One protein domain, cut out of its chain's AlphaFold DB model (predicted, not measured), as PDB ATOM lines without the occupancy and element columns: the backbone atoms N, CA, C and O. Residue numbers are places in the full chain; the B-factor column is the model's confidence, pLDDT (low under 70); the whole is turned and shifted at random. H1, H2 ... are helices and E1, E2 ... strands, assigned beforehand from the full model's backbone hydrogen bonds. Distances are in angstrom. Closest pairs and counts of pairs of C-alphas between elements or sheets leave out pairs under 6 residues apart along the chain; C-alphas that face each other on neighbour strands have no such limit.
ATOM      1  N   PHE A 253     113.530 139.757  87.670       86.62
ATOM      2  CA  PHE A 253     114.278 138.688  87.001       86.62
ATOM      3  C   PHE A 253     115.029 137.845  88.027       86.62
ATOM      4  O   PHE A 253     115.812 138.380  88.819       86.62
ATOM      5  N   TYR A 254     114.843 136.528  87.965       91.62
ATOM      6  CA  TYR A 254     115.579 135.556  88.764       91.62
ATOM      7  C   TYR A 254     116.196 134.507  87.840       91.62
ATOM      8  O   TYR A 254     115.493 133.641  87.332       91.62
ATOM      9  N   GLY A 255     117.509 134.567  87.612       95.19
ATOM     10  CA  GLY A 255     118.194 133.638  86.712       95.19
ATOM     11  C   GLY A 255     118.184 132.215  87.266       95.19
ATOM     12  O   GLY A 255     117.489 131.341  86.751       95.19
ATOM     13  N   ILE A 256     118.926 131.998  88.353       98.00
ATOM     14  CA  ILE A 256     118.956 130.731  89.092       98.00
ATOM     15  C   ILE A 256     118.623 131.004  90.558       98.00
ATOM     16  O   ILE A 256     119.319 131.767  91.229       98.00
ATOM     17  N   TYR A 257     117.575 130.360  91.066       95.75
ATOM     18  CA  TYR A 257     117.083 130.525  92.427       95.75
ATOM     19  C   TYR A 257     117.057 129.189  93.169       95.75
ATOM     20  O   TYR A 257     116.247 128.309  92.875       95.75
ATOM     21  N   LEU A 258     117.926 129.057  94.167       93.69
ATOM     22  CA  LEU A 258     117.957 127.934  95.093       93.69
ATOM     23  C   LEU A 258     117.218 128.312  96.378       93.69
ATOM     24  O   LEU A 258     117.688 129.157  97.141       93.69
ATOM     25  N   SER A 259     116.070 127.681  96.616       91.31
ATOM     26  CA  SER A 259     115.232 127.926  97.800       91.31
ATOM     27  C   SER A 259     115.534 126.995  98.979       91.31
ATOM     28  O   SER A 259     115.263 127.351 100.121       91.31
ATOM     29  N   GLY A 260     116.104 125.813  98.725       86.06
ATOM     30  CA  GLY A 260     116.376 124.803  99.748       86.06
ATOM     31  C   GLY A 260     117.170 123.605  99.223       86.06
ATOM     32  O   GLY A 260     117.264 123.389  98.019       86.06
ATOM     33  N   GLY A 261     117.734 122.815 100.137       84.12
ATOM     34  CA  GLY A 261     118.531 121.628  99.818       84.12
ATOM     35  C   GLY A 261     120.039 121.816  99.995       84.12
ATOM     36  O   GLY A 261     120.507 122.882 100.400       84.12
ATOM     37  N   THR A 262     120.795 120.747  99.748       85.25
ATOM     38  CA  THR A 262     122.215 120.630 100.115       85.25
ATOM     39  C   THR A 262     123.093 120.184  98.941       85.25
ATOM     40  O   THR A 262     122.607 119.615  97.959       85.25
ATOM     41  N   ASN A 263     124.400 120.461  99.036       88.12
ATOM     42  CA  ASN A 263     125.446 119.939  98.143       88.12
ATOM     43  C   ASN A 263     125.169 120.084  96.627       88.12
ATOM     44  O   ASN A 263     125.485 119.202  95.831       88.12
ATOM     45  N   SER A 264     124.537 121.184  96.213       92.31
ATOM     46  CA  SER A 264     124.252 121.442  94.796       92.31
ATOM     47  C   SER A 264     125.413 122.159  94.099       92.31
ATOM     48  O   SER A 264     126.195 122.876  94.732       92.31
ATOM     49  N   ILE A 265     125.518 121.972  92.783       95.81
ATOM     50  CA  ILE A 265     126.547 122.569  91.926       95.81
ATOM     51  C   ILE A 265     125.861 123.446  90.877       95.81
ATOM     52  O   ILE A 265     125.067 122.958  90.078       95.81
ATOM     53  N   ILE A 266     126.192 124.734  90.859       98.06
ATOM     54  CA  ILE A 266     125.731 125.716  89.875       98.06
ATOM     55  C   ILE A 266     126.960 126.207  89.115       98.06
ATOM     56  O   ILE A 266     127.767 126.967  89.659       98.06
ATOM     57  N   ARG A 267     127.131 125.773  87.865       97.62
ATOM     58  CA  ARG A 267     128.344 126.090  87.113       97.62
ATOM     59  C   ARG A 267     128.159 126.337  85.626       97.62
ATOM     60  O   ARG A 267     127.234 125.824  85.012       97.62
ATOM     61  N   ASN A 268     129.092 127.078  85.036       96.94
ATOM     62  CA  ASN A 268     129.179 127.304  83.588       96.94
ATOM     63  C   ASN A 268     127.914 127.927  82.953       96.94
ATOM     64  O   ASN A 268     127.790 127.928  81.735       96.94
ATOM     65  N   ASN A 269     126.961 128.446  83.738       98.44
ATOM     66  CA  ASN A 269     125.710 128.989  83.203       98.44
ATOM     67  C   ASN A 269     125.911 130.419  82.684       98.44
ATOM     68  O   ASN A 269     126.676 131.192  83.268       98.44
ATOM     69  N   LYS A 270     125.180 130.778  81.629       96.50
ATOM     70  CA  LYS A 270     125.075 132.132  81.083       96.50
ATOM     71  C   LYS A 270     123.736 132.733  81.498       96.50
ATOM     72  O   LYS A 270     122.694 132.126  81.280       96.50
ATOM     73  N   ILE A 271     123.768 133.913  82.107       95.62
ATOM     74  CA  ILE A 271     122.575 134.637  82.559       95.62
ATOM     75  C   ILE A 271     122.664 136.060  82.019       95.62
ATOM     76  O   ILE A 271     123.536 136.823  82.442       95.62
ATOM     77  N   HIS A 272     121.800 136.407  81.070       91.12
ATOM     78  CA  HIS A 272     121.914 137.677  80.356       91.12
ATOM     79  C   HIS A 272     120.599 138.188  79.786       91.12
ATOM     80  O   HIS A 272     119.567 137.536  79.907       91.12
ATOM     81  N   ASP A 273     120.645 139.390  79.206       83.75
ATOM     82  CA  ASP A 273     119.515 140.046  78.542       83.75
ATOM     83  C   ASP A 273     118.248 140.021  79.401       83.75
ATOM     84  O   ASP A 273     117.168 139.624  78.967       83.75
ATOM     85  N   ALA A 274     118.403 140.401  80.670       78.94
ATOM     86  CA  ALA A 274     117.328 140.307  81.652       78.94
ATOM     87  C   ALA A 274     116.138 141.223  81.323       78.94
ATOM     88  O   ALA A 274     115.004 140.892  81.668       78.94
ATOM     89  N   TYR A 275     116.378 142.370  80.668       72.56
ATOM     90  CA  TYR A 275     115.312 143.272  80.232       72.56
ATOM     91  C   TYR A 275     115.605 143.944  78.887       72.56
ATOM     92  O   TYR A 275     116.729 144.361  78.603       72.56
ATOM     93  N   VAL A 276     114.545 144.168  78.109       59.59
ATOM     94  CA  VAL A 276     114.574 144.873  76.818       59.59
ATOM     95  C   VAL A 276     113.687 146.139  76.915       59.59
ATOM     96  O   VAL A 276     112.511 146.053  77.277       59.59
ATOM     97  N   GLY A 277     114.230 147.343  76.649       53.69
ATOM     98  CA  GLY A 277     113.479 148.623  76.510       53.69
ATOM     99  C   GLY A 277     113.583 149.690  77.640       53.69
ATOM    100  O   GLY A 277     114.107 149.445  78.727       53.69
ATOM    101  N   THR A 278     113.015 150.898  77.437       45.31
ATOM    102  CA  THR A 278     113.087 152.114  78.317       45.31
ATOM    103  C   THR A 278     111.807 152.358  79.157       45.31
ATOM    104  O   THR A 278     110.715 152.184  78.636       45.31
ATOM    105  N   GLY A 279     111.899 152.591  80.482       51.00
ATOM    106  CA  GLY A 279     110.772 152.752  81.444       51.00
ATOM    107  C   GLY A 279     110.470 151.552  82.375       51.00
ATOM    108  O   GLY A 279     109.716 150.669  81.993       51.00
ATOM    109  N   ILE A 280     111.077 151.469  83.563       52.53
ATOM    110  CA  ILE A 280     110.832 150.466  84.622       52.53
ATOM    111  C   ILE A 280     110.398 151.208  85.886       52.53
ATOM    112  O   ILE A 280     111.032 152.206  86.203       52.53
ATOM    113  N   ASN A 281     109.391 150.690  86.600       50.00
ATOM    114  CA  ASN A 281     109.088 151.039  87.989       50.00
ATOM    115  C   ASN A 281     109.215 149.769  88.865       50.00
ATOM    116  O   ASN A 281     108.504 148.797  88.626       50.00
ATOM    117  N   ASN A 282     110.088 149.788  89.878       55.06
ATOM    118  CA  ASN A 282     110.096 148.922  91.075       55.06
ATOM    119  C   ASN A 282     110.356 147.408  90.935       55.06
ATOM    120  O   ASN A 282     109.695 146.625  91.608       55.06
ATOM    121  N   GLN A 283     111.331 146.976  90.124       71.25
ATOM    122  CA  GLN A 283     111.656 145.545  89.948       71.25
ATOM    123  C   GLN A 283     113.131 145.217  90.239       71.25
ATOM    124  O   GLN A 283     114.016 146.008  89.911       71.25
ATOM    125  N   SER A 284     113.379 144.060  90.866       79.12
ATOM    126  CA  SER A 284     114.708 143.586  91.294       79.12
ATOM    127  C   SER A 284     115.320 142.591  90.300       79.12
ATOM    128  O   SER A 284     114.595 141.854  89.623       79.12
ATOM    129  N   PHE A 285     116.653 142.534  90.262       85.56
ATOM    130  CA  PHE A 285     117.421 141.563  89.479       85.56
ATOM    131  C   PHE A 285     118.224 140.647  90.402       85.56
ATOM    132  O   PHE A 285     118.983 141.114  91.254       85.56
ATOM    133  N   TYR A 286     118.105 139.343  90.179       90.44
ATOM    134  CA  TYR A 286     118.880 138.314  90.853       90.44
ATOM    135  C   TYR A 286     119.475 137.370  89.806       90.44
ATOM    136  O   TYR A 286     118.759 136.553  89.233       90.44
ATOM    137  N   GLY A 287     120.785 137.450  89.569       94.31
ATOM    138  CA  GLY A 287     121.481 136.524  88.674       94.31
ATOM    139  C   GLY A 287     121.456 135.104  89.237       94.31
ATOM    140  O   GLY A 287     120.710 134.250  88.764       94.31
ATOM    141  N   ILE A 288     122.228 134.869  90.299       97.44
ATOM    142  CA  ILE A 288     122.201 133.623  91.076       97.44
ATOM    143  C   ILE A 288     121.850 133.947  92.522       97.44
ATOM    144  O   ILE A 288     122.447 134.820  93.154       97.44
ATOM    145  N   SER A 289     120.876 133.228  93.059       94.38
ATOM    146  CA  SER A 289     120.376 133.402  94.412       94.38
ATOM    147  C   SER A 289     120.365 132.096  95.173       94.38
ATOM    148  O   SER A 289     119.792 131.115  94.708       94.38
ATOM    149  N   ASN A 290     120.956 132.108  96.363       92.12
ATOM    150  CA  ASN A 290     120.986 130.964  97.254       92.12
ATOM    151  C   ASN A 290     120.406 131.312  98.627       92.12
ATOM    152  O   ASN A 290     121.037 131.993  99.441       92.12
ATOM    153  N   PHE A 291     119.185 130.845  98.849       88.88
ATOM    154  CA  PHE A 291     118.398 131.033 100.063       88.88
ATOM    155  C   PHE A 291     118.269 129.742 100.881       88.88
ATOM    156  O   PHE A 291     117.549 129.726 101.872       88.88
ATOM    157  N   ALA A 292     118.962 128.667 100.491       81.69
ATOM    158  CA  ALA A 292     118.966 127.441 101.277       81.69
ATOM    159  C   ALA A 292     119.605 127.678 102.658       81.69
ATOM    160  O   ALA A 292     120.566 128.438 102.785       81.69
ATOM    161  N   SER A 293     119.090 126.989 103.676       74.62
ATOM    162  CA  SER A 293     119.463 127.156 105.089       74.62
ATOM    163  C   SER A 293     120.501 126.142 105.605       74.62
ATOM    164  O   SER A 293     120.664 125.959 106.811       74.62
ATOM    165  N   ASP A 294     121.225 125.459 104.708       72.00
ATOM    166  CA  ASP A 294     122.198 124.426 105.090       72.00
ATOM    167  C   ASP A 294     123.568 124.989 105.501       72.00
ATOM    168  O   ASP A 294     124.349 125.491 104.690       72.00
ATOM    169  N   THR A 295     123.919 124.814 106.774       68.75
ATOM    170  CA  THR A 295     125.211 125.236 107.336       68.75
ATOM    171  C   THR A 295     126.276 124.130 107.343       68.75
ATOM    172  O   THR A 295     127.400 124.355 107.807       68.75
ATOM    173  N   THR A 296     125.975 122.931 106.833       75.81
ATOM    174  CA  THR A 296     126.857 121.754 106.910       75.81
ATOM    175  C   THR A 296     127.632 121.491 105.621       75.81
ATOM    176  O   THR A 296     128.848 121.298 105.699       75.81
ATOM    177  N   THR A 297     126.984 121.554 104.453       86.19
ATOM    178  CA  THR A 297     127.618 121.306 103.146       86.19
ATOM    179  C   THR A 297     127.824 122.587 102.341       86.19
ATOM    180  O   THR A 297     127.148 123.590 102.559       86.19
ATOM    181  N   TYR A 298     128.784 122.566 101.410       89.25
ATOM    182  CA  TYR A 298     129.050 123.699 100.526       89.25
ATOM    183  C   TYR A 298     128.249 123.577  99.228       89.25
ATOM    184  O   TYR A 298     128.430 122.624  98.473       89.25
ATOM    185  N   THR A 299     127.422 124.581  98.925       92.00
ATOM    186  CA  THR A 299     126.931 124.782  97.554       92.00
ATOM    187  C   THR A 299     128.064 125.359  96.711       92.00
ATOM    188  O   THR A 299     128.697 126.343  97.103       92.00
ATOM    189  N   GLN A 300     128.335 124.755  95.559       94.81
ATOM    190  CA  GLN A 300     129.408 125.184  94.663       94.81
ATOM    191  C   GLN A 300     128.827 126.070  93.564       94.81
ATOM    192  O   GLN A 300     127.936 125.645  92.837       94.81
ATOM    193  N   ILE A 301     129.326 127.299  93.445       97.44
ATOM    194  CA  ILE A 301     128.879 128.292  92.466       97.44
ATOM    195  C   ILE A 301     130.109 128.772  91.701       97.44
ATOM    196  O   ILE A 301     130.866 129.599  92.216       97.44
ATOM    197  N   TYR A 302     130.346 128.257  90.492       98.19
ATOM    198  CA  TYR A 302     131.566 128.606  89.762       98.19
ATOM    199  C   TYR A 302     131.459 128.680  88.248       98.19
ATOM    200  O   TYR A 302     130.585 128.076  87.647       98.19
ATOM    201  N   ASN A 303     132.373 129.411  87.609       97.50
ATOM    202  CA  ASN A 303     132.395 129.605  86.155       97.50
ATOM    203  C   ASN A 303     131.082 130.155  85.569       97.50
ATOM    204  O   ASN A 303     130.844 129.987  84.382       97.50
ATOM    205  N   ASN A 304     130.196 130.776  86.349       98.56
ATOM    206  CA  ASN A 304     128.979 131.358  85.785       98.56
ATOM    207  C   ASN A 304     129.288 132.739  85.196       98.56
ATOM    208  O   ASN A 304     130.109 133.484  85.740       98.56
ATOM    209  N   LEU A 305     128.618 133.075  84.096       96.75
ATOM    210  CA  LEU A 305     128.764 134.332  83.375       96.75
ATOM    211  C   LEU A 305     127.441 135.106  83.422       96.75
ATOM    212  O   LEU A 305     126.439 134.671  82.858       96.75
ATOM    213  N   ILE A 306     127.442 136.251  84.106       95.00
ATOM    214  CA  ILE A 306     126.266 137.111  84.302       95.00
ATOM    215  C   ILE A 306     126.546 138.460  83.644       95.00
ATOM    216  O   ILE A 306     127.471 139.154  84.068       95.00
ATOM    217  N   TYR A 307     125.793 138.831  82.609       90.88
ATOM    218  CA  TYR A 307     126.139 139.989  81.780       90.88
ATOM    219  C   TYR A 307     124.949 140.605  81.042       90.88
ATOM    220  O   TYR A 307     123.851 140.072  81.060       90.88
ATOM    221  N   ASN A 308     125.180 141.749  80.391       81.62
ATOM    222  CA  ASN A 308     124.177 142.502  79.627       81.62
ATOM    223  C   ASN A 308     122.848 142.703  80.373       81.62
ATOM    224  O   ASN A 308     121.756 142.454  79.869       81.62
ATOM    225  N   ILE A 309     122.952 143.160  81.620       79.06
ATOM    226  CA  ILE A 309     121.788 143.506  82.432       79.06
ATOM    227  C   ILE A 309     121.331 144.913  82.026       79.06
ATOM    228  O   ILE A 309     121.679 145.911  82.658       79.06
ATOM    229  N   THR A 310     120.625 144.998  80.899       66.44
ATOM    230  CA  THR A 310     120.033 146.231  80.363       66.44
ATOM    231  C   THR A 310     118.689 146.506  81.017       66.44
ATOM    232  O   THR A 310     117.886 145.600  81.150       66.44
ATOM    233  N   GLY A 311     118.405 147.753  81.400       54.56
ATOM    234  CA  GLY A 311     117.084 148.160  81.889       54.56
ATOM    235  C   GLY A 311     117.134 149.511  82.597       54.56
ATOM    236  O   GLY A 311     117.992 149.742  83.442       54.56
ATOM    237  N   GLY A 312     116.249 150.441  82.226       45.88
ATOM    238  CA  GLY A 312     116.298 151.825  82.704       45.88
ATOM    239  C   GLY A 312     114.927 152.475  82.759       45.88
ATOM    240  O   GLY A 312     114.357 152.828  81.728       45.88
ATOM    241  N   GLY A 313     114.411 152.647  83.969       47.88
ATOM    242  CA  GLY A 313     113.463 153.701  84.315       47.88
ATOM    243  C   GLY A 313     113.413 153.902  85.828       47.88
ATOM    244  O   GLY A 313     114.154 153.258  86.572       47.88
ATOM    245  N   SER A 314     112.584 154.852  86.250       47.16
ATOM    246  CA  SER A 314     112.428 155.314  87.627       47.16
ATOM    247  C   SER A 314     112.056 154.196  88.607       47.16
ATOM    248  O   SER A 314     110.929 153.722  88.610       47.16
ATOM    249  N   GLY A 315     112.968 153.851  89.519       51.56
ATOM    250  CA  GLY A 315     112.673 152.994  90.666       51.56
ATOM    251  C   GLY A 315     113.134 151.546  90.554       51.56
ATOM    252  O   GLY A 315     112.406 150.692  91.010       51.56
ATOM    253  N   PHE A 316     114.287 151.208  89.971       57.97
ATOM    254  CA  PHE A 316     114.818 149.841  90.129       57.97
ATOM    255  C   PHE A 316     114.895 149.416  91.604       57.97
ATOM    256  O   PHE A 316     115.301 150.208  92.456       57.97
ATOM    257  N   GLY A 317     114.518 148.160  91.869       63.84
ATOM    258  CA  GLY A 317     114.756 147.500  93.148       63.84
ATOM    259  C   GLY A 317     116.230 147.121  93.320       63.84
ATOM    260  O   GLY A 317     117.126 147.690  92.698       63.84
ATOM    261  N   GLU A 318     116.499 146.136  94.168       77.94
ATOM    262  CA  GLU A 318     117.859 145.670  94.442       77.94
ATOM    263  C   GLU A 318     118.431 144.861  93.253       77.94
ATOM    264  O   GLU A 318     117.733 144.024  92.673       77.94
ATOM    265  N   VAL A 319     119.708 145.067  92.909       82.62
ATOM    266  CA  VAL A 319     120.404 144.356  91.819       82.62
ATOM    267  C   VAL A 319     121.532 143.495  92.383       82.62
ATOM    268  O   VAL A 319     122.450 144.000  93.033       82.62
ATOM    269  N   TYR A 320     121.490 142.194  92.092       88.12
ATOM    270  CA  TYR A 320     122.456 141.213  92.575       88.12
ATOM    271  C   TYR A 320     123.000 140.341  91.451       88.12
ATOM    272  O   TYR A 320     122.236 139.650  90.779       88.12
ATOM    273  N   GLY A 321     124.323 140.289  91.307       92.88
ATOM    274  CA  GLY A 321     124.969 139.267  90.487       92.88
ATOM    275  C   GLY A 321     124.811 137.908  91.160       92.88
ATOM    276  O   GLY A 321     124.086 137.043  90.675       92.88
ATOM    277  N   ILE A 322     125.419 137.756  92.337       96.12
ATOM    278  CA  ILE A 322     125.275 136.578  93.195       96.12
ATOM    279  C   ILE A 322     124.852 137.024  94.596       96.12
ATOM    280  O   ILE A 322     125.536 137.831  95.226       96.12
ATOM    281  N   LYS A 323     123.745 136.482  95.110       93.25
ATOM    282  CA  LYS A 323     123.260 136.723  96.478       93.25
ATOM    283  C   LYS A 323     123.137 135.407  97.234       93.25
ATOM    284  O   LYS A 323     122.453 134.498  96.775       93.25
ATOM    285  N   VAL A 324     123.745 135.321  98.414       91.56
ATOM    286  CA  VAL A 324     123.655 134.136  99.282       91.56
ATOM    287  C   VAL A 324     123.295 134.527 100.718       91.56
ATOM    288  O   VAL A 324     123.777 135.553 101.216       91.56
ATOM    289  N   LEU A 325     122.417 133.757 101.377       84.75
ATOM    290  CA  LEU A 325     121.832 134.148 102.671       84.75
ATOM    291  C   LEU A 325     122.120 133.244 103.861       84.75
ATOM    292  O   LEU A 325     122.430 133.805 104.898       84.75
ATOM    293  N   GLU A 326     121.957 131.925 103.788       75.69
ATOM    294  CA  GLU A 326     121.927 131.093 105.012       75.69
ATOM    295  C   GLU A 326     122.831 129.853 104.957       75.69
ATOM    296  O   GLU A 326     122.973 129.157 105.960       75.69
ATOM    297  N   ASN A 327     123.524 129.605 103.841       79.31
ATOM    298  CA  ASN A 327     124.286 128.376 103.627       79.31
ATOM    299  C   ASN A 327     125.744 128.556 103.227       79.31
ATOM    300  O   ASN A 327     126.152 129.603 102.721       79.31
ATOM    301  N   LYS A 328     126.554 127.513 103.445       87.31
ATOM    302  CA  LYS A 328     127.971 127.567 103.073       87.31
ATOM    303  C   LYS A 328     128.097 127.547 101.556       87.31
ATOM    304  O   LYS A 328     127.542 126.675 100.892       87.31
ATOM    305  N   ASN A 329     128.852 128.492 101.004       91.56
ATOM    306  CA  ASN A 329     129.053 128.594  99.563       91.56
ATOM    307  C   ASN A 329     130.539 128.581  99.199       91.56
ATOM    308  O   ASN A 329     131.367 129.170  99.896       91.56
ATOM    309  N   MET A 330     130.858 127.927  98.086       94.50
ATOM    310  CA  MET A 330     132.123 128.044  97.365       94.50
ATOM    311  C   MET A 330     131.860 128.832  96.083       94.50
ATOM    312  O   MET A 330     131.361 128.276  95.111       94.50
ATOM    313  N   ILE A 331     132.133 130.136  96.109       96.81
ATOM    314  CA  ILE A 331     131.865 131.062  95.004       96.81
ATOM    315  C   ILE A 331     133.186 131.329  94.280       96.81
ATOM    316  O   ILE A 331     133.979 132.158  94.740       96.81
ATOM    317  N   TYR A 332     133.444 130.612  93.183       98.12
ATOM    318  CA  TYR A 332     134.740 130.623  92.495       98.12
ATOM    319  C   TYR A 332     134.644 131.016  91.030       98.12
ATOM    320  O   TYR A 332     133.756 130.546  90.338       98.12
ATOM    321  N   HIS A 333     135.591 131.792  90.504       97.56
ATOM    322  CA  HIS A 333     135.718 131.965  89.050       97.56
ATOM    323  C   HIS A 333     134.429 132.423  88.338       97.56
ATOM    324  O   HIS A 333     134.209 132.077  87.188       97.56
ATOM    325  N   ASN A 334     133.528 133.167  88.977       98.56
ATOM    326  CA  ASN A 334     132.361 133.710  88.276       98.56
ATOM    327  C   ASN A 334     132.739 135.042  87.620       98.56
ATOM    328  O   ASN A 334     133.491 135.817  88.212       98.56
ATOM    329  N   THR A 335     132.208 135.320  86.430       97.31
ATOM    330  CA  THR A 335     132.335 136.626  85.770       97.31
ATOM    331  C   THR A 335     130.993 137.347  85.818       97.31
ATOM    332  O   THR A 335     129.980 136.817  85.366       97.31
ATOM    333  N   ILE A 336     130.983 138.559  86.369       94.75
ATOM    334  CA  ILE A 336     129.792 139.389  86.558       94.75
ATOM    335  C   ILE A 336     130.070 140.761  85.948       94.75
ATOM    336  O   ILE A 336     130.897 141.509  86.468       94.75
ATOM    337  N   ASP A 337     129.382 141.101  84.862       90.06
ATOM    338  CA  ASP A 337     129.539 142.367  84.144       90.06
ATOM    339  C   ASP A 337     128.224 143.156  84.098       90.06
ATOM    340  O   ASP A 337     127.260 142.798  83.425       90.06
ATOM    341  N   MET A 338     128.203 144.283  84.804       82.94
ATOM    342  CA  MET A 338     127.052 145.173  84.949       82.94
ATOM    343  C   MET A 338     127.355 146.542  84.327       82.94
ATOM    344  O   MET A 338     127.282 147.575  84.997       82.94
ATOM    345  N   ARG A 339     127.767 146.557  83.050       73.38
ATOM    346  CA  ARG A 339     128.174 147.792  82.349       73.38
ATOM    347  C   ARG A 339     127.043 148.553  81.658       73.38
ATOM    348  O   ARG A 339     127.175 149.744  81.411       73.38
ATOM    349  N   HIS A 340     125.961 147.861  81.308       67.81
ATOM    350  CA  HIS A 340     124.845 148.411  80.530       67.81
ATOM    351  C   HIS A 340     123.675 148.878  81.414       67.81
ATOM    352  O   HIS A 340     122.544 149.016  80.945       67.81
ATOM    353  N   MET A 341     123.944 149.155  82.695       62.78
ATOM    354  CA  MET A 341     122.962 149.765  83.587       62.78
ATOM    355  C   MET A 341     122.755 151.230  83.173       62.78
ATOM    356  O   MET A 341     123.679 152.039  83.218       62.78
ATOM    357  N   LEU A 342     121.552 151.565  82.707       53.44
ATOM    358  CA  LEU A 342     121.267 152.836  82.033       53.44
ATOM    359  C   LEU A 342     121.302 154.064  82.962       53.44
ATOM    360  O   LEU A 342     120.937 154.002  84.137       53.44
ATOM    361  N   ASN A 343     121.665 155.210  82.368       49.88
ATOM    362  CA  ASN A 343     121.503 156.570  82.898       49.88
ATOM    363  C   ASN A 343     120.067 156.810  83.396       49.88
ATOM    364  O   ASN A 343     119.119 156.640  82.634       49.88
ATOM    365  N   GLY A 344     119.909 157.253  84.648       49.28
ATOM    366  CA  GLY A 344     118.606 157.650  85.205       49.28
ATOM    367  C   GLY A 344     118.094 156.826  86.391       49.28
ATOM    368  O   GLY A 344     116.927 156.969  86.752       49.28
ATOM    369  N   LEU A 345     118.932 155.990  87.021       51.72
ATOM    370  CA  LEU A 345     118.597 155.389  88.317       51.72
ATOM    371  C   LEU A 345     118.244 156.493  89.329       51.72
ATOM    372  O   LEU A 345     119.089 157.316  89.687       51.72
ATOM    373  N   THR A 346     117.002 156.485  89.815       50.31
ATOM    374  CA  THR A 346     116.581 157.243  90.998       50.31
ATOM    375  C   THR A 346     117.438 156.858  92.218       50.31
ATOM    376  O   THR A 346     117.999 155.761  92.239       50.31
ATOM    377  N   PRO A 347     117.522 157.704  93.259       52.12
ATOM    378  CA  PRO A 347     118.481 157.594  94.367       52.12
ATOM    379  C   PRO A 347     118.599 156.277  95.165       52.12
ATOM    380  O   PRO A 347     119.518 156.174  95.969       52.12
ATOM    381  N   TYR A 348     117.713 155.290  94.985       51.84
ATOM    382  CA  TYR A 348     117.484 154.216  95.964       51.84
ATOM    383  C   TYR A 348     117.856 152.781  95.529       51.84
ATOM    384  O   TYR A 348     117.620 151.858  96.301       51.84
ATOM    385  N   ALA A 349     118.439 152.550  94.345       63.03
ATOM    386  CA  ALA A 349     118.824 151.191  93.932       63.03
ATOM    387  C   ALA A 349     120.195 150.782  94.509       63.03
ATOM    388  O   ALA A 349     121.206 151.427  94.219       63.03
ATOM    389  N   GLU A 350     120.240 149.702  95.299       76.06
ATOM    390  CA  GLU A 350     121.495 149.067  95.719       76.06
ATOM    391  C   GLU A 350     121.984 148.069  94.655       76.06
ATOM    392  O   GLU A 350     121.216 147.214  94.206       76.06
ATOM    393  N   VAL A 351     123.266 148.138  94.282       80.56
ATOM    394  CA  VAL A 351     123.877 147.236  93.288       80.56
ATOM    395  C   VAL A 351     125.036 146.465  93.903       80.56
ATOM    396  O   VAL A 351     126.017 147.056  94.360       80.56
ATOM    397  N   PHE A 352     124.966 145.137  93.842       85.25
ATOM    398  CA  PHE A 352     126.018 144.265  94.347       85.25
ATOM    399  C   PHE A 352     126.452 143.231  93.317       85.25
ATOM    400  O   PHE A 352     125.628 142.499  92.767       85.25
ATOM    401  N   GLY A 353     127.765 143.110  93.122       90.19
ATOM    402  CA  GLY A 353     128.339 142.000  92.364       90.19
ATOM    403  C   GLY A 353     128.106 140.684  93.097       90.19
ATOM    404  O   GLY A 353     127.353 139.832  92.629       90.19
ATOM    405  N   ILE A 354     128.704 140.550  94.283       92.94
ATOM    406  CA  ILE A 354     128.539 139.392  95.171       92.94
ATOM    407  C   ILE A 354     128.119 139.879  96.565       92.94
ATOM    408  O   ILE A 354     128.846 140.649  97.193       92.94
ATOM    409  N   LYS A 355     126.966 139.419  97.069       90.06
ATOM    410  CA  LYS A 355     126.429 139.756  98.400       90.06
ATOM    411  C   LYS A 355     126.243 138.511  99.265       90.06
ATOM    412  O   LYS A 355     125.499 137.602  98.900       90.06
ATOM    413  N   VAL A 356     126.860 138.506 100.447       89.38
ATOM    414  CA  VAL A 356     126.796 137.411 101.429       89.38
ATOM    415  C   VAL A 356     126.164 137.905 102.735       89.38
ATOM    416  O   VAL A 356     126.727 138.743 103.432       89.38
ATOM    417  N   MET A 357     124.988 137.400 103.104       84.62
ATOM    418  CA  MET A 357     124.196 137.956 104.221       84.62
ATOM    419  C   MET A 357     124.213 137.116 105.510       84.62
ATOM    420  O   MET A 357     123.624 137.514 106.513       84.62
ATOM    421  N   ALA A 358     124.902 135.980 105.482       76.31
ATOM    422  CA  ALA A 358     124.712 134.863 106.397       76.31
ATOM    423  C   ALA A 358     125.516 134.932 107.701       76.31
ATOM    424  O   ALA A 358     126.739 134.936 107.664       76.31
ATOM    425  N   ASN A 359     124.895 134.867 108.878       74.75
ATOM    426  CA  ASN A 359     125.674 134.793 110.121       74.75
ATOM    427  C   ASN A 359     126.279 133.385 110.333       74.75
ATOM    428  O   ASN A 359     125.556 132.399 110.278       74.75
ATOM    429  N   ASN A 360     127.580 133.284 110.639       70.25
ATOM    430  CA  ASN A 360     128.293 132.037 111.006       70.25
ATOM    431  C   ASN A 360     128.411 130.948 109.927       70.25
ATOM    432  O   ASN A 360     128.710 129.791 110.225       70.25
ATOM    433  N   VAL A 361     128.256 131.323 108.667       75.62
ATOM    434  CA  VAL A 361     128.208 130.377 107.554       75.62
ATOM    435  C   VAL A 361     129.565 130.139 106.875       75.62
ATOM    436  O   VAL A 361     129.779 129.076 106.304       75.62
ATOM    437  N   LYS A 362     130.541 131.051 107.003       86.56
ATOM    438  CA  LYS A 362     131.926 130.850 106.519       86.56
ATOM    439  C   LYS A 362     132.042 130.464 105.024       86.56
ATOM    440  O   LYS A 362     132.702 129.484 104.677       86.56
ATOM    441  N   SER A 363     131.417 131.235 104.133       90.31
ATOM    442  CA  SER A 363     131.533 131.046 102.674       90.31
ATOM    443  C   SER A 363     132.916 131.447 102.139       90.31
ATOM    444  O   SER A 363     133.551 132.357 102.674       90.31
ATOM    445  N   TYR A 364     133.366 130.795 101.066       93.62
ATOM    446  CA  TYR A 364     134.591 131.129 100.337       93.62
ATOM    447  C   TYR A 364     134.257 131.889  99.052       93.62
ATOM    448  O   TYR A 364     133.423 131.436  98.270       93.62
ATOM    449  N   VAL A 365     134.937 133.008  98.812       94.19
ATOM    450  CA  VAL A 365     134.773 133.841  97.612       94.19
ATOM    451  C   VAL A 365     136.146 134.049  96.982       94.19
ATOM    452  O   VAL A 365     136.960 134.794  97.516       94.19
ATOM    453  N   LYS A 366     136.459 133.355  95.885       96.31
ATOM    454  CA  LYS A 366     137.812 133.379  95.299       96.31
ATOM    455  C   LYS A 366     137.806 133.479  93.784       96.31
ATOM    456  O   LYS A 366     136.936 132.920  93.127       96.31
ATOM    457  N   ASN A 367     138.812 134.136  93.218       97.00
ATOM    458  CA  ASN A 367     139.033 134.214  91.774       97.00
ATOM    459  C   ASN A 367     137.851 134.746  90.936       97.00
ATOM    460  O   ASN A 367     137.801 134.501  89.734       97.00
ATOM    461  N   ASN A 368     136.882 135.445  91.531       97.81
ATOM    462  CA  ASN A 368     135.750 136.014  90.796       97.81
ATOM    463  C   ASN A 368     136.153 137.321  90.105       97.81
ATOM    464  O   ASN A 368     136.994 138.066  90.608       97.81
ATOM    465  N   LEU A 369     135.510 137.614  88.980       95.81
ATOM    466  CA  LEU A 369     135.727 138.802  88.168       95.81
ATOM    467  C   LEU A 369     134.440 139.625  88.121       95.81
ATOM    468  O   LEU A 369     133.492 139.269  87.429       95.81
ATOM    469  N   VAL A 370     134.400 140.725  88.864       93.19
ATOM    470  CA  VAL A 370     133.241 141.614  88.959       93.19
ATOM    471  C   VAL A 370     133.575 142.963  88.335       93.19
ATOM    472  O   VAL A 370     134.590 143.579  88.667       93.19
ATOM    473  N   ARG A 371     132.689 143.434  87.458       88.94
ATOM    474  CA  ARG A 371     132.765 144.737  86.802       88.94
ATOM    475  C   ARG A 371     131.428 145.457  86.915       88.94
ATOM    476  O   ARG A 371     130.427 145.007  86.368       88.94
ATOM    477  N   ILE A 372     131.414 146.598  87.596       83.69
ATOM    478  CA  ILE A 372     130.241 147.467  87.728       83.69
ATOM    479  C   ILE A 372     130.602 148.839  87.158       83.69
ATOM    480  O   ILE A 372     131.493 149.519  87.670       83.69
ATOM    481  N   VAL A 373     129.903 149.262  86.103       78.50
ATOM    482  CA  VAL A 373     130.080 150.595  85.507       78.50
ATOM    483  C   VAL A 373     128.766 151.352  85.635       78.50
ATOM    484  O   VAL A 373     127.864 151.143  84.827       78.50
ATOM    485  N   PRO A 374     128.610 152.186  86.673       62.94
ATOM    486  CA  PRO A 374     127.377 152.921  86.861       62.94
ATOM    487  C   PRO A 374     127.304 154.179  85.981       62.94
ATOM    488  O   PRO A 374     128.338 154.735  85.601       62.94
ATOM    489  N   PRO A 375     126.089 154.694  85.736       59.62
ATOM    490  CA  PRO A 375     125.891 156.029  85.188       59.62
ATOM    491  C   PRO A 375     126.319 157.133  86.175       59.62
ATOM    492  O   PRO A 375     126.260 156.968  87.396       59.62
ATOM    493  N   VAL A 376     126.709 158.288  85.633       53.12
ATOM    494  CA  VAL A 376     127.440 159.393  86.295       53.12
ATOM    495  C   VAL A 376     126.716 160.154  87.430       53.12
ATOM    496  O   VAL A 376     127.315 161.061  87.998       53.12
ATOM    497  N   SER A 377     125.475 159.823  87.820       53.12
ATOM    498  CA  SER A 377     124.682 160.681  88.736       53.12
ATOM    499  C   SER A 377     123.776 159.993  89.777       53.12
ATOM    500  O   SER A 377     122.894 160.644  90.330       53.12
ATOM    501  N   SER A 378     123.969 158.708  90.103       53.53
ATOM    502  CA  SER A 378     123.095 158.013  91.077       53.53
ATOM    503  C   SER A 378     123.752 157.838  92.470       53.53
ATOM    504  O   SER A 378     124.858 157.296  92.528       53.53
ATOM    505  N   PRO A 379     123.097 158.256  93.579       53.28
ATOM    506  CA  PRO A 379     123.605 158.176  94.961       53.28
ATOM    507  C   PRO A 379     123.407 156.814  95.670       53.28
ATOM    508  O   PRO A 379     123.667 156.721  96.867       53.28
ATOM    509  N   GLY A 380     122.943 155.764  94.977       60.12
ATOM    510  CA  GLY A 380     122.714 154.436  95.573       60.12
ATOM    511  C   GLY A 380     124.002 153.674  95.934       60.12
ATOM    512  O   GLY A 380     125.042 153.863  95.296       60.12
ATOM    513  N   SER A 381     123.931 152.789  96.940       69.69
ATOM    514  CA  SER A 381     125.045 151.938  97.399       69.69
ATOM    515  C   SER A 381     125.516 150.972  96.307       69.69
ATOM    516  O   SER A 381     124.700 150.273  95.701       69.69
ATOM    517  N   ARG A 382     126.832 150.886  96.073       76.38
ATOM    518  CA  ARG A 382     127.426 149.988  95.070       76.38
ATOM    519  C   ARG A 382     128.611 149.249  95.651       76.38
ATOM    520  O   ARG A 382     129.553 149.887  96.107       76.38
ATOM    521  N   SER A 383     128.613 147.925  95.564       81.19
ATOM    522  CA  SER A 383     129.780 147.148  95.979       81.19
ATOM    523  C   SER A 383     130.046 145.975  95.055       81.19
ATOM    524  O   SER A 383     129.154 145.185  94.753       81.19
ATOM    525  N   GLY A 384     131.304 145.822  94.634       84.94
ATOM    526  CA  GLY A 384     131.730 144.608  93.939       84.94
ATOM    527  C   GLY A 384     131.577 143.387  94.849       84.94
ATOM    528  O   GLY A 384     131.090 142.344  94.414       84.94
ATOM    529  N   PHE A 385     131.884 143.572  96.137       88.12
ATOM    530  CA  PHE A 385     131.705 142.575  97.182       88.12
ATOM    531  C   PHE A 385     131.075 143.164  98.450       88.12
ATOM    532  O   PHE A 385     131.509 144.188  98.972       88.12
ATOM    533  N   PHE A 386     130.057 142.496  98.986       86.56
ATOM    534  CA  PHE A 386     129.413 142.863 100.243       86.56
ATOM    535  C   PHE A 386     129.244 141.636 101.126       86.56
ATOM    536  O   PHE A 386     128.791 140.586 100.662       86.56
ATOM    537  N   TYR A 387     129.510 141.788 102.421       83.69
ATOM    538  CA  TYR A 387     129.160 140.771 103.402       83.69
ATOM    539  C   TYR A 387     128.637 141.386 104.707       83.69
ATOM    540  O   TYR A 387     129.200 142.341 105.234       83.69
ATOM    541  N   ARG A 388     127.533 140.843 105.241       79.88
ATOM    542  CA  ARG A 388     126.828 141.442 106.390       79.88
ATOM    543  C   ARG A 388     127.592 141.274 107.702       79.88
ATOM    544  O   ARG A 388     127.752 142.239 108.440       79.88
ATOM    545  N   TYR A 389     128.078 140.065 107.982       79.06
ATOM    546  CA  TYR A 389     128.798 139.729 109.217       79.06
ATOM    547  C   TYR A 389     130.192 139.189 108.905       79.06
ATOM    548  O   TYR A 389     130.334 138.387 107.986       79.06
ATOM    549  N   LYS A 390     131.221 139.509 109.702       76.00
ATOM    550  CA  LYS A 390     132.562 138.903 109.533       76.00
ATOM    551  C   LYS A 390     132.536 137.374 109.555       76.00
ATOM    552  O   LYS A 390     133.262 136.742 108.803       76.00
ATOM    553  N   SER A 391     131.651 136.788 110.354       81.06
ATOM    554  CA  SER A 391     131.431 135.343 110.435       81.06
ATOM    555  C   SER A 391     130.808 134.719 109.168       81.06
ATOM    556  O   SER A 391     130.810 133.493 109.034       81.06
ATOM    557  N   SER A 392     130.294 135.529 108.232       82.81
ATOM    558  CA  SER A 392     129.698 135.058 106.968       82.81
ATOM    559  C   SER A 392     130.733 134.525 105.984       82.81
ATOM    560  O   SER A 392     130.395 133.719 105.118       82.81
ATOM    561  N   ILE A 393     131.980 134.986 106.095       87.06
ATOM    562  CA  ILE A 393     133.049 134.742 105.128       87.06
ATOM    563  C   ILE A 393     134.200 134.023 105.821       87.06
ATOM    564  O   ILE A 393     134.669 134.458 106.869       87.06
ATOM    565  N   ALA A 394     134.652 132.924 105.222       90.12
ATOM    566  CA  ALA A 394     135.915 132.296 105.580       90.12
ATOM    567  C   ALA A 394     137.078 133.056 104.933       90.12
ATOM    568  O   ALA A 394     137.962 133.548 105.627       90.12
ATOM    569  N   GLU A 395     137.045 133.184 103.603       90.81
ATOM    570  CA  GLU A 395     138.072 133.858 102.807       90.81
ATOM    571  C   GLU A 395     137.439 134.543 101.586       90.81
ATOM    572  O   GLU A 395     136.476 134.028 101.013       90.81
ATOM    573  N   ALA A 396     138.012 135.676 101.174       89.88
ATOM    574  CA  ALA A 396     137.592 136.481 100.026       89.88
ATOM    575  C   ALA A 396     138.774 136.845  99.091       89.88
ATOM    576  O   ALA A 396     138.895 137.991  98.666       89.88
ATOM    577  N   ARG A 397     139.685 135.900  98.818       90.81
ATOM    578  CA  ARG A 397     141.014 136.150  98.218       90.81
ATOM    579  C   ARG A 397     141.023 136.188  96.690       90.81
ATOM    580  O   ARG A 397     140.242 135.492  96.047       90.81
ATOM    581  N   LYS A 398     141.982 136.926  96.115       92.88
ATOM    582  CA  LYS A 398     142.312 136.889  94.674       92.88
ATOM    583  C   LYS A 398     141.122 137.148  93.739       92.88
ATOM    584  O   LYS A 398     141.049 136.582  92.660       92.88
ATOM    585  N   ASN A 399     140.170 137.985  94.132       93.69
ATOM    586  CA  ASN A 399     139.070 138.407  93.263       93.69
ATOM    587  C   ASN A 399     139.415 139.729  92.562       93.69
ATOM    588  O   ASN A 399     140.351 140.421  92.948       93.69
ATOM    589  N   ASN A 400     138.620 140.132  91.576       93.06
ATOM    590  CA  ASN A 400     138.658 141.479  91.022       93.06
ATOM    591  C   ASN A 400     137.298 142.158  91.202       93.06
ATOM    592  O   ASN A 400     136.293 141.652  90.707       93.06
ATOM    593  N   TYR A 401     137.268 143.296  91.895       89.44
ATOM    594  CA  TYR A 401     136.046 144.029  92.241       89.44
ATOM    595  C   TYR A 401     136.069 145.438  91.648       89.44
ATOM    596  O   TYR A 401     136.143 146.436  92.368       89.44
ATOM    597  N   TYR A 402     136.024 145.529  90.320       87.75
ATOM    598  CA  TYR A 402     136.033 146.818  89.639       87.75
ATOM    599  C   TYR A 402     134.678 147.519  89.760       87.75
ATOM    600  O   TYR A 402     133.652 147.006  89.306       87.75
ATOM    601  N   VAL A 403     134.689 148.723  90.333       81.94
ATOM    602  CA  VAL A 403     133.541 149.635  90.390       81.94
ATOM    603  C   VAL A 403     134.016 151.008  89.920       81.94
ATOM    604  O   VAL A 403     134.856 151.627  90.574       81.94
ATOM    605  N   ASN A 404     133.507 151.484  88.781       75.81
ATOM    606  CA  ASN A 404     133.947 152.763  88.220       75.81
ATOM    607  C   ASN A 404     133.535 153.945  89.134       75.81
ATOM    608  O   ASN A 404     132.396 154.009  89.605       75.81
ATOM    609  N   ASN A 405     134.452 154.901  89.332       61.22
ATOM    610  CA  ASN A 405     134.241 156.200  89.990       61.22
ATOM    611  C   ASN A 405     134.025 156.241  91.523       61.22
ATOM    612  O   ASN A 405     133.262 157.061  92.017       61.22
ATOM    613  N   GLY A 406     134.733 155.422  92.309       53.50
ATOM    614  CA  GLY A 406     135.003 155.734  93.730       53.50
ATOM    615  C   GLY A 406     133.796 155.852  94.678       53.50
ATOM    616  O   GLY A 406     133.949 156.336  95.798       53.50
ATOM    617  N   TYR A 407     132.606 155.409  94.272       52.75
ATOM    618  CA  TYR A 407     131.419 155.419  95.124       52.75
ATOM    619  C   TYR A 407     131.494 154.306  96.184       52.75
ATOM    620  O   TYR A 407     131.996 153.214  95.925       52.75
ATOM    621  N   PHE A 408     131.033 154.637  97.392       48.25
ATOM    622  CA  PHE A 408     131.201 153.909  98.654       48.25
ATOM    623  C   PHE A 408     131.183 152.372  98.555       48.25
ATOM    624  O   PHE A 408     130.138 151.761  98.357       48.25
ATOM    625  N   GLY A 409     132.348 151.774  98.841       53.81
ATOM    626  CA  GLY A 409     132.528 150.366  99.197       53.81
ATOM    627  C   GLY A 409     132.875 149.447  98.029       53.81
ATOM    628  O   GLY A 409     132.027 148.679  97.596       53.81
ATOM    629  N   GLN A 410     134.141 149.415  97.586       59.69
ATOM    630  CA  GLN A 410     134.625 148.288  96.763       59.69
ATOM    631  C   GLN A 410     134.395 146.958  97.505       59.69
ATOM    632  O   GLN A 410     133.971 145.975  96.893       59.69
ATOM    633  N   CYS A 411     134.556 146.998  98.835       64.31
ATOM    634  CA  CYS A 411     134.125 145.972  99.775       64.31
ATOM    635  C   CYS A 411     133.419 146.622 100.982       64.31
ATOM    636  O   CYS A 411     133.968 147.537 101.597       64.31
ATOM    637  N   ALA A 412     132.219 146.177 101.364       61.09
ATOM    638  CA  ALA A 412     131.484 146.752 102.502       61.09
ATOM    639  C   ALA A 412     131.075 145.701 103.549       61.09
ATOM    640  O   ALA A 412     130.658 144.594 103.207       61.09
ATOM    641  N   LEU A 413     131.196 146.092 104.826       65.31
ATOM    642  CA  LEU A 413     130.810 145.334 106.019       65.31
ATOM    643  C   LEU A 413     129.839 146.171 106.859       65.31
ATOM    644  O   LEU A 413     130.094 147.346 107.108       65.31
ATOM    645  N   THR A 414     128.754 145.564 107.336       58.09
ATOM    646  CA  THR A 414     127.806 146.209 108.258       58.09
ATOM    647  C   THR A 414     127.888 145.553 109.636       58.09
ATOM    648  O   THR A 414     127.036 144.741 109.992       58.09
ATOM    649  N   ASN A 415     128.906 145.895 110.431       55.44
ATOM    650  CA  ASN A 415     128.787 145.723 111.883       55.44
ATOM    651  C   ASN A 415     127.932 146.878 112.419       55.44
ATOM    652  O   ASN A 415     128.090 147.995 111.918       55.44
ATOM    653  N   PRO A 416     127.110 146.691 113.463       44.62
ATOM    654  CA  PRO A 416     126.618 147.822 114.240       44.62
ATOM    655  C   PRO A 416     127.835 148.625 114.745       44.62
ATOM    656  O   PRO A 416     128.610 148.121 115.555       44.62
ATOM    657  N   GLY A 417     128.061 149.824 114.195       44.81
ATOM    658  CA  GLY A 417     129.170 150.722 114.558       44.81
ATOM    659  C   GLY A 417     130.413 150.726 113.651       44.81
ATOM    660  O   GLY A 417     131.349 151.462 113.950       44.81
ATOM    661  N   ALA A 418     130.461 149.957 112.553       49.28
ATOM    662  CA  ALA A 418     131.572 150.040 111.589       49.28
ATOM    663  C   ALA A 418     131.336 151.154 110.543       49.28
ATOM    664  O   ALA A 418     130.206 151.285 110.065       49.28
ATOM    665  N   PRO A 419     132.362 151.942 110.156       51.19
ATOM    666  CA  PRO A 419     132.225 152.946 109.103       51.19
ATOM    667  C   PRO A 419     131.844 152.288 107.768       51.19
ATOM    668  O   PRO A 419     132.373 151.240 107.394       51.19
ATOM    669  N   SER A 420     130.901 152.899 107.055       55.09
ATOM    670  CA  SER A 420     130.377 152.412 105.781       55.09
ATOM    671  C   SER A 420     131.425 152.480 104.663       55.09
ATOM    672  O   SER A 420     131.829 153.559 104.242       55.09
ATOM    673  N   GLY A 421     131.791 151.310 104.126       63.50
ATOM    674  CA  GLY A 421     132.534 151.156 102.870       63.50
ATOM    675  C   GLY A 421     134.059 151.205 103.010       63.50
ATOM    676  O   GLY A 421     134.647 152.249 103.270       63.50
ATOM    677  N   TYR A 422     134.719 150.078 102.737       68.44
ATOM    678  CA  TYR A 422     136.164 150.033 102.534       68.44
ATOM    679  C   TYR A 422     136.471 150.086 101.029       68.44
ATOM    680  O   TYR A 422     135.851 149.395 100.217       68.44
ATOM    681  N   ASN A 423     137.453 150.900 100.637       74.31
ATOM    682  CA  ASN A 423     138.137 150.665  99.365       74.31
ATOM    683  C   ASN A 423     138.978 149.374  99.480       74.31
ATOM    684  O   ASN A 423     139.233 148.893 100.587       74.31
ATOM    685  N   ARG A 424     139.404 148.796  98.354       79.00
ATOM    686  CA  ARG A 424     140.165 147.537  98.298       79.00
ATOM    687  C   ARG A 424     141.367 147.552  99.234       79.00
ATOM    688  O   ARG A 424     141.576 146.591  99.967       79.00
ATOM    689  N   VAL A 425     142.127 148.648  99.229       79.81
ATOM    690  CA  VAL A 425     143.335 148.803 100.051       79.81
ATOM    691  C   VAL A 425     142.992 148.721 101.539       79.81
ATOM    692  O   VAL A 425     143.580 147.925 102.263       79.81
ATOM    693  N   ASN A 426     141.991 149.469 102.002       78.19
ATOM    694  CA  ASN A 426     141.581 149.440 103.403       78.19
ATOM    695  C   ASN A 426     140.931 148.106 103.783       78.19
ATOM    696  O   ASN A 426     141.075 147.664 104.920       78.19
ATOM    697  N   PHE A 427     140.236 147.449 102.854       78.12
ATOM    698  CA  PHE A 427     139.678 146.122 103.085       78.12
ATOM    699  C   PHE A 427     140.788 145.090 103.337       78.12
ATOM    700  O   PHE A 427     140.724 144.341 104.309       78.12
ATOM    701  N   GLN A 428     141.850 145.133 102.531       83.06
ATOM    702  CA  GLN A 428     143.053 144.313 102.694       83.06
ATOM    703  C   GLN A 428     143.795 144.598 103.999       83.06
ATOM    704  O   GLN A 428     144.150 143.671 104.723       83.06
ATOM    705  N   LEU A 429     143.994 145.877 104.327       82.69
ATOM    706  CA  LEU A 429     144.719 146.291 105.530       82.69
ATOM    707  C   LEU A 429     143.997 145.896 106.823       82.69
ATOM    708  O   LEU A 429     144.638 145.459 107.774       82.69
ATOM    709  N   ASN A 430     142.669 146.037 106.870       77.69
ATOM    710  CA  ASN A 430     141.892 145.741 108.077       77.69
ATOM    711  C   ASN A 430     141.570 144.246 108.237       77.69
ATOM    712  O   ASN A 430     141.274 143.794 109.346       77.69
ATOM    713  N   PHE A 431     141.624 143.464 107.154       78.44
ATOM    714  CA  PHE A 431     141.272 142.042 107.168       78.44
ATOM    715  C   PHE A 431     142.281 141.145 106.419       78.44
ATOM    716  O   PHE A 431     141.855 140.303 105.624       78.44
ATOM    717  N   PRO A 432     143.595 141.219 106.714       80.31
ATOM    718  CA  PRO A 432     144.644 140.562 105.921       80.31
ATOM    719  C   PRO A 432     144.566 139.026 105.916       80.31
ATOM    720  O   PRO A 432     145.074 138.380 105.006       80.31
ATOM    721  N   GLY A 433     143.925 138.416 106.922       77.88
ATOM    722  CA  GLY A 433     143.691 136.966 106.960       77.88
ATOM    723  C   GLY A 433     142.489 136.498 106.125       77.88
ATOM    724  O   GLY A 433     142.475 135.358 105.663       77.88
ATOM    725  N   LEU A 434     141.498 137.374 105.926       80.75
ATOM    726  CA  LEU A 434     140.268 137.093 105.176       80.75
ATOM    727  C   LEU A 434     140.457 137.420 103.693       80.75
ATOM    728  O   LEU A 434     140.051 136.641 102.836       80.75
ATOM    729  N   GLU A 435     141.086 138.552 103.393       81.75
ATOM    730  CA  GLU A 435     141.361 139.014 102.037       81.75
ATOM    731  C   GLU A 435     142.876 139.111 101.830       81.75
ATOM    732  O   GLU A 435     143.584 139.752 102.605       81.75
ATOM    733  N   THR A 436     143.366 138.486 100.761       85.44
ATOM    734  CA  THR A 436     144.717 138.711 100.255       85.44
ATOM    735  C   THR A 436     144.702 138.719  98.728       85.44
ATOM    736  O   THR A 436     144.284 137.750  98.088       85.44
ATOM    737  N   GLY A 437     145.230 139.789  98.136       85.62
ATOM    738  CA  GLY A 437     145.570 139.841  96.717       85.62
ATOM    739  C   GLY A 437     144.411 140.081  95.750       85.62
ATOM    740  O   GLY A 437     144.634 139.935  94.551       85.62
ATOM    741  N   SER A 438     143.209 140.447  96.212       89.94
ATOM    742  CA  SER A 438     142.186 140.980  95.301       89.94
ATOM    743  C   SER A 438     142.620 142.309  94.669       89.94
ATOM    744  O   SER A 438     143.372 143.079  95.278       89.94
ATOM    745  N   THR A 439     142.118 142.581  93.466       88.75
ATOM    746  CA  THR A 439     142.365 143.780  92.649       88.75
ATOM    747  C   THR A 439     141.060 144.529  92.347       88.75
ATOM    748  O   THR A 439     139.962 144.064  92.652       88.75
ATOM    749  N   ASP A 440     141.169 145.722  91.773       85.31
ATOM    750  CA  ASP A 440     140.059 146.580  91.348       85.31
ATOM    751  C   ASP A 440     140.339 147.177  89.959       85.31
ATOM    752  O   ASP A 440     140.119 148.360  89.717       85.31
ATOM    753  N   LEU A 441     140.864 146.358  89.046       86.88
ATOM    754  CA  LEU A 441     141.259 146.776  87.699       86.88
ATOM    755  C   LEU A 441     140.107 146.579  86.714       86.88
ATOM    756  O   LEU A 441     139.396 145.576  86.798       86.88
ATOM    757  N   ASP A 442     139.939 147.495  85.755       84.88
ATOM    758  CA  ASP A 442     138.957 147.302  84.681       84.88
ATOM    759  C   ASP A 442     139.367 146.065  83.858       84.88
ATOM    760  O   ASP A 442     140.485 146.047  83.332       84.88
ATOM    761  N   PRO A 443     138.509 145.036  83.737       86.62
ATOM    762  CA  PRO A 443     138.827 143.838  82.971       86.62
ATOM    763  C   PRO A 443     139.088 144.057  81.486       86.62
ATOM    764  O   PRO A 443     139.782 143.228  80.899       86.62
ATOM    765  N   GLN A 444     138.547 145.133  80.895       80.75
ATOM    766  CA  GLN A 444     138.652 145.417  79.458       80.75
ATOM    767  C   GLN A 444     138.334 144.163  78.629       80.75
ATOM    768  O   GLN A 444     139.206 143.554  78.037       80.75
ATOM    769  N   PHE A 445     137.098 143.675  78.670       81.81
ATOM    770  CA  PHE A 445     136.769 142.435  77.966       81.81
ATOM    771  C   PHE A 445     137.006 142.538  76.449       81.81
ATOM    772  O   PHE A 445     136.705 143.576  75.860       81.81
ATOM    773  N   ASN A 446     137.481 141.450  75.832       72.38
ATOM    774  CA  ASN A 446     137.921 141.409  74.430       72.38
ATOM    775  C   ASN A 446     136.857 141.904  73.446       72.38
ATOM    776  O   ASN A 446     137.094 142.812  72.654       72.38
ATOM    777  N   ASN A 447     135.655 141.333  73.530       75.69
ATOM    778  CA  ASN A 447     134.518 141.787  72.747       75.69
ATOM    779  C   ASN A 447     133.219 141.426  73.455       75.69
ATOM    780  O   ASN A 447     132.443 140.566  73.036       75.69
ATOM    781  N   ALA A 448     132.970 142.105  74.563       76.50
ATOM    782  CA  ALA A 448     131.828 141.773  75.390       76.50
ATOM    783  C   ALA A 448     130.482 142.264  74.824       76.50
ATOM    784  O   ALA A 448     129.450 142.022  75.441       76.50
ATOM    785  N   ASN A 449     130.474 142.943  73.669       70.44
ATOM    786  CA  ASN A 449     129.259 143.158  72.870       70.44
ATOM    787  C   ASN A 449     128.908 141.922  72.022       70.44
ATOM    788  O   ASN A 449     127.743 141.725  71.702       70.44
ATOM    789  N   ASN A 450     129.896 141.074  71.710       68.38
ATOM    790  CA  ASN A 450     129.726 139.791  71.020       68.38
ATOM    791  C   ASN A 450     129.901 138.601  71.984       68.38
ATOM    792  O   ASN A 450     130.362 137.533  71.588       68.38
ATOM    793  N   ASN A 451     129.554 138.788  73.259       71.75
ATOM    794  CA  ASN A 451     129.583 137.766  74.310       71.75
ATOM    795  C   ASN A 451     130.965 137.168  74.643       71.75
ATOM    796  O   ASN A 451     131.041 136.115  75.279       71.75
ATOM    797  N   ASP A 452     132.061 137.843  74.278       81.88
ATOM    798  CA  ASP A 452     133.417 137.449  74.672       81.88
ATOM    799  C   ASP A 452     133.879 138.209  75.922       81.88
ATOM    800  O   ASP A 452     134.298 139.370  75.864       81.88
TER     801      ASP A 452
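AT A GLANCE: This is residues 253 to 452 of the 1171 residues of the protein "PKD domain-containing protein" of Taibaiella sp. KBW10 (UniProt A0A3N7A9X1). The chain is wound in stacked turns, a solenoid in which E1, E2 and E3 make the first turn and E13, E14 and E15 the last complete one, so that like strands stack into three parallel sheets along the sides. E16 starts a further turn, the short helix H1 lies at that end of the stack, and the last residues run back outside the turns to E17. The printed part has 200 residues with 17 named strands and one named helix, in the order E1 to E16, H1, E17; the class is mostly strand, though under half of the residues are in named elements. The sheets run E1 E4 E7 E10 E13 E16, E2 E5 E8 E11 E14 and E3 E6 E9 E12 E15, each all parallel. The whole is compact, with a radius of gyration of the C-alphas of 15.8 A, and rounded, spanning 43 by 35 by 34 A.

IN THESE COORDINATES: E1, residues 253 to 260, begins at C-alpha 253 at (114.278, 138.688, 87.001), is 19.0 A long and bends by 67 degrees at residue 256. E2, residues 265 to 267, runs on into E3, residues 270 to 272, at 64 degrees. The next turn holds E4, residues 285 to 290, 13.6 A long; E5, residues 298 to 302, 12.1 A long; and E6, residues 305 to 307. E7, residues 319 to 324, is 13.1 A long, E8, residues 328 to 332, is 12.9 A long, and E9 is residues 335 to 338. E10, residues 351 to 356, begins at C-alpha 351 at (123.877, 147.236, 93.288) and is 13.1 A long; E11, residues 363 to 366, runs on into E12, residues 369 to 372, at 88 degrees. E13, residues 382 to 387, is 12.5 A long, followed by E14, residues 393 to 395, E15, residues 400 to 403, and E16, residues 411 to 413. H1 is residues 424 to 430, and E17, residues 445 to 447, ends at C-alpha 447 at (134.518, 141.787, 72.747).

HOW THE PARTS SIT: The three sheets form a stack of sheets, that is, sheets face to face in turn. The sheet from E1 to E16 faces the sheet from E3 to E15 with 76 pairs of C-alphas within 10 A, their strands at 41 degrees. It faces the sheet from E2 to E14 with 21 such pairs, the strands at 42 degrees. E1 and E4 are parallel at 16 degrees, with N 286 and O 253 2.8 A apart, within hydrogen-bond range. E7 and E10 are parallel at 3 degrees, with N 355 and O 322 at 2.8 A. E5 and E8 are parallel at 19 degrees, with N 301 and O 330 at 2.8 A. E9 and E12 are parallel at 3 degrees, with N 336 and O 369 at 2.8 A. E16 is an edge strand, parallel to E13 at 48 degrees, with N 387 and O 412 at 3.1 A. Between E13 and E15 the closest C-alphas are those of Gly 384 and Tyr 401, 4.7 A apart. H1 only grazes the largest sheet, with its residues 424 to 428; its closest C-alphas to E16 are those of Arg 424 and Cys 411, 6.4 A apart. In H1 every O i to N i+4 pair is within hydrogen-bond range. E17 pairs with no named strand.

THE WHOLE: The two C-alphas farthest apart are those of Gly 417 and Asn 450, 44.9 A. The printed part has no cut. The links E3 to E4, E6 to E7, E9 to E10 and H1 to E17 are long. The mean pLDDT of the printed part is 78.5; 53 residues are under 70, among them 276 to 282, 310 to 317, 340 to 349, 374 to 381 and 405 to 422.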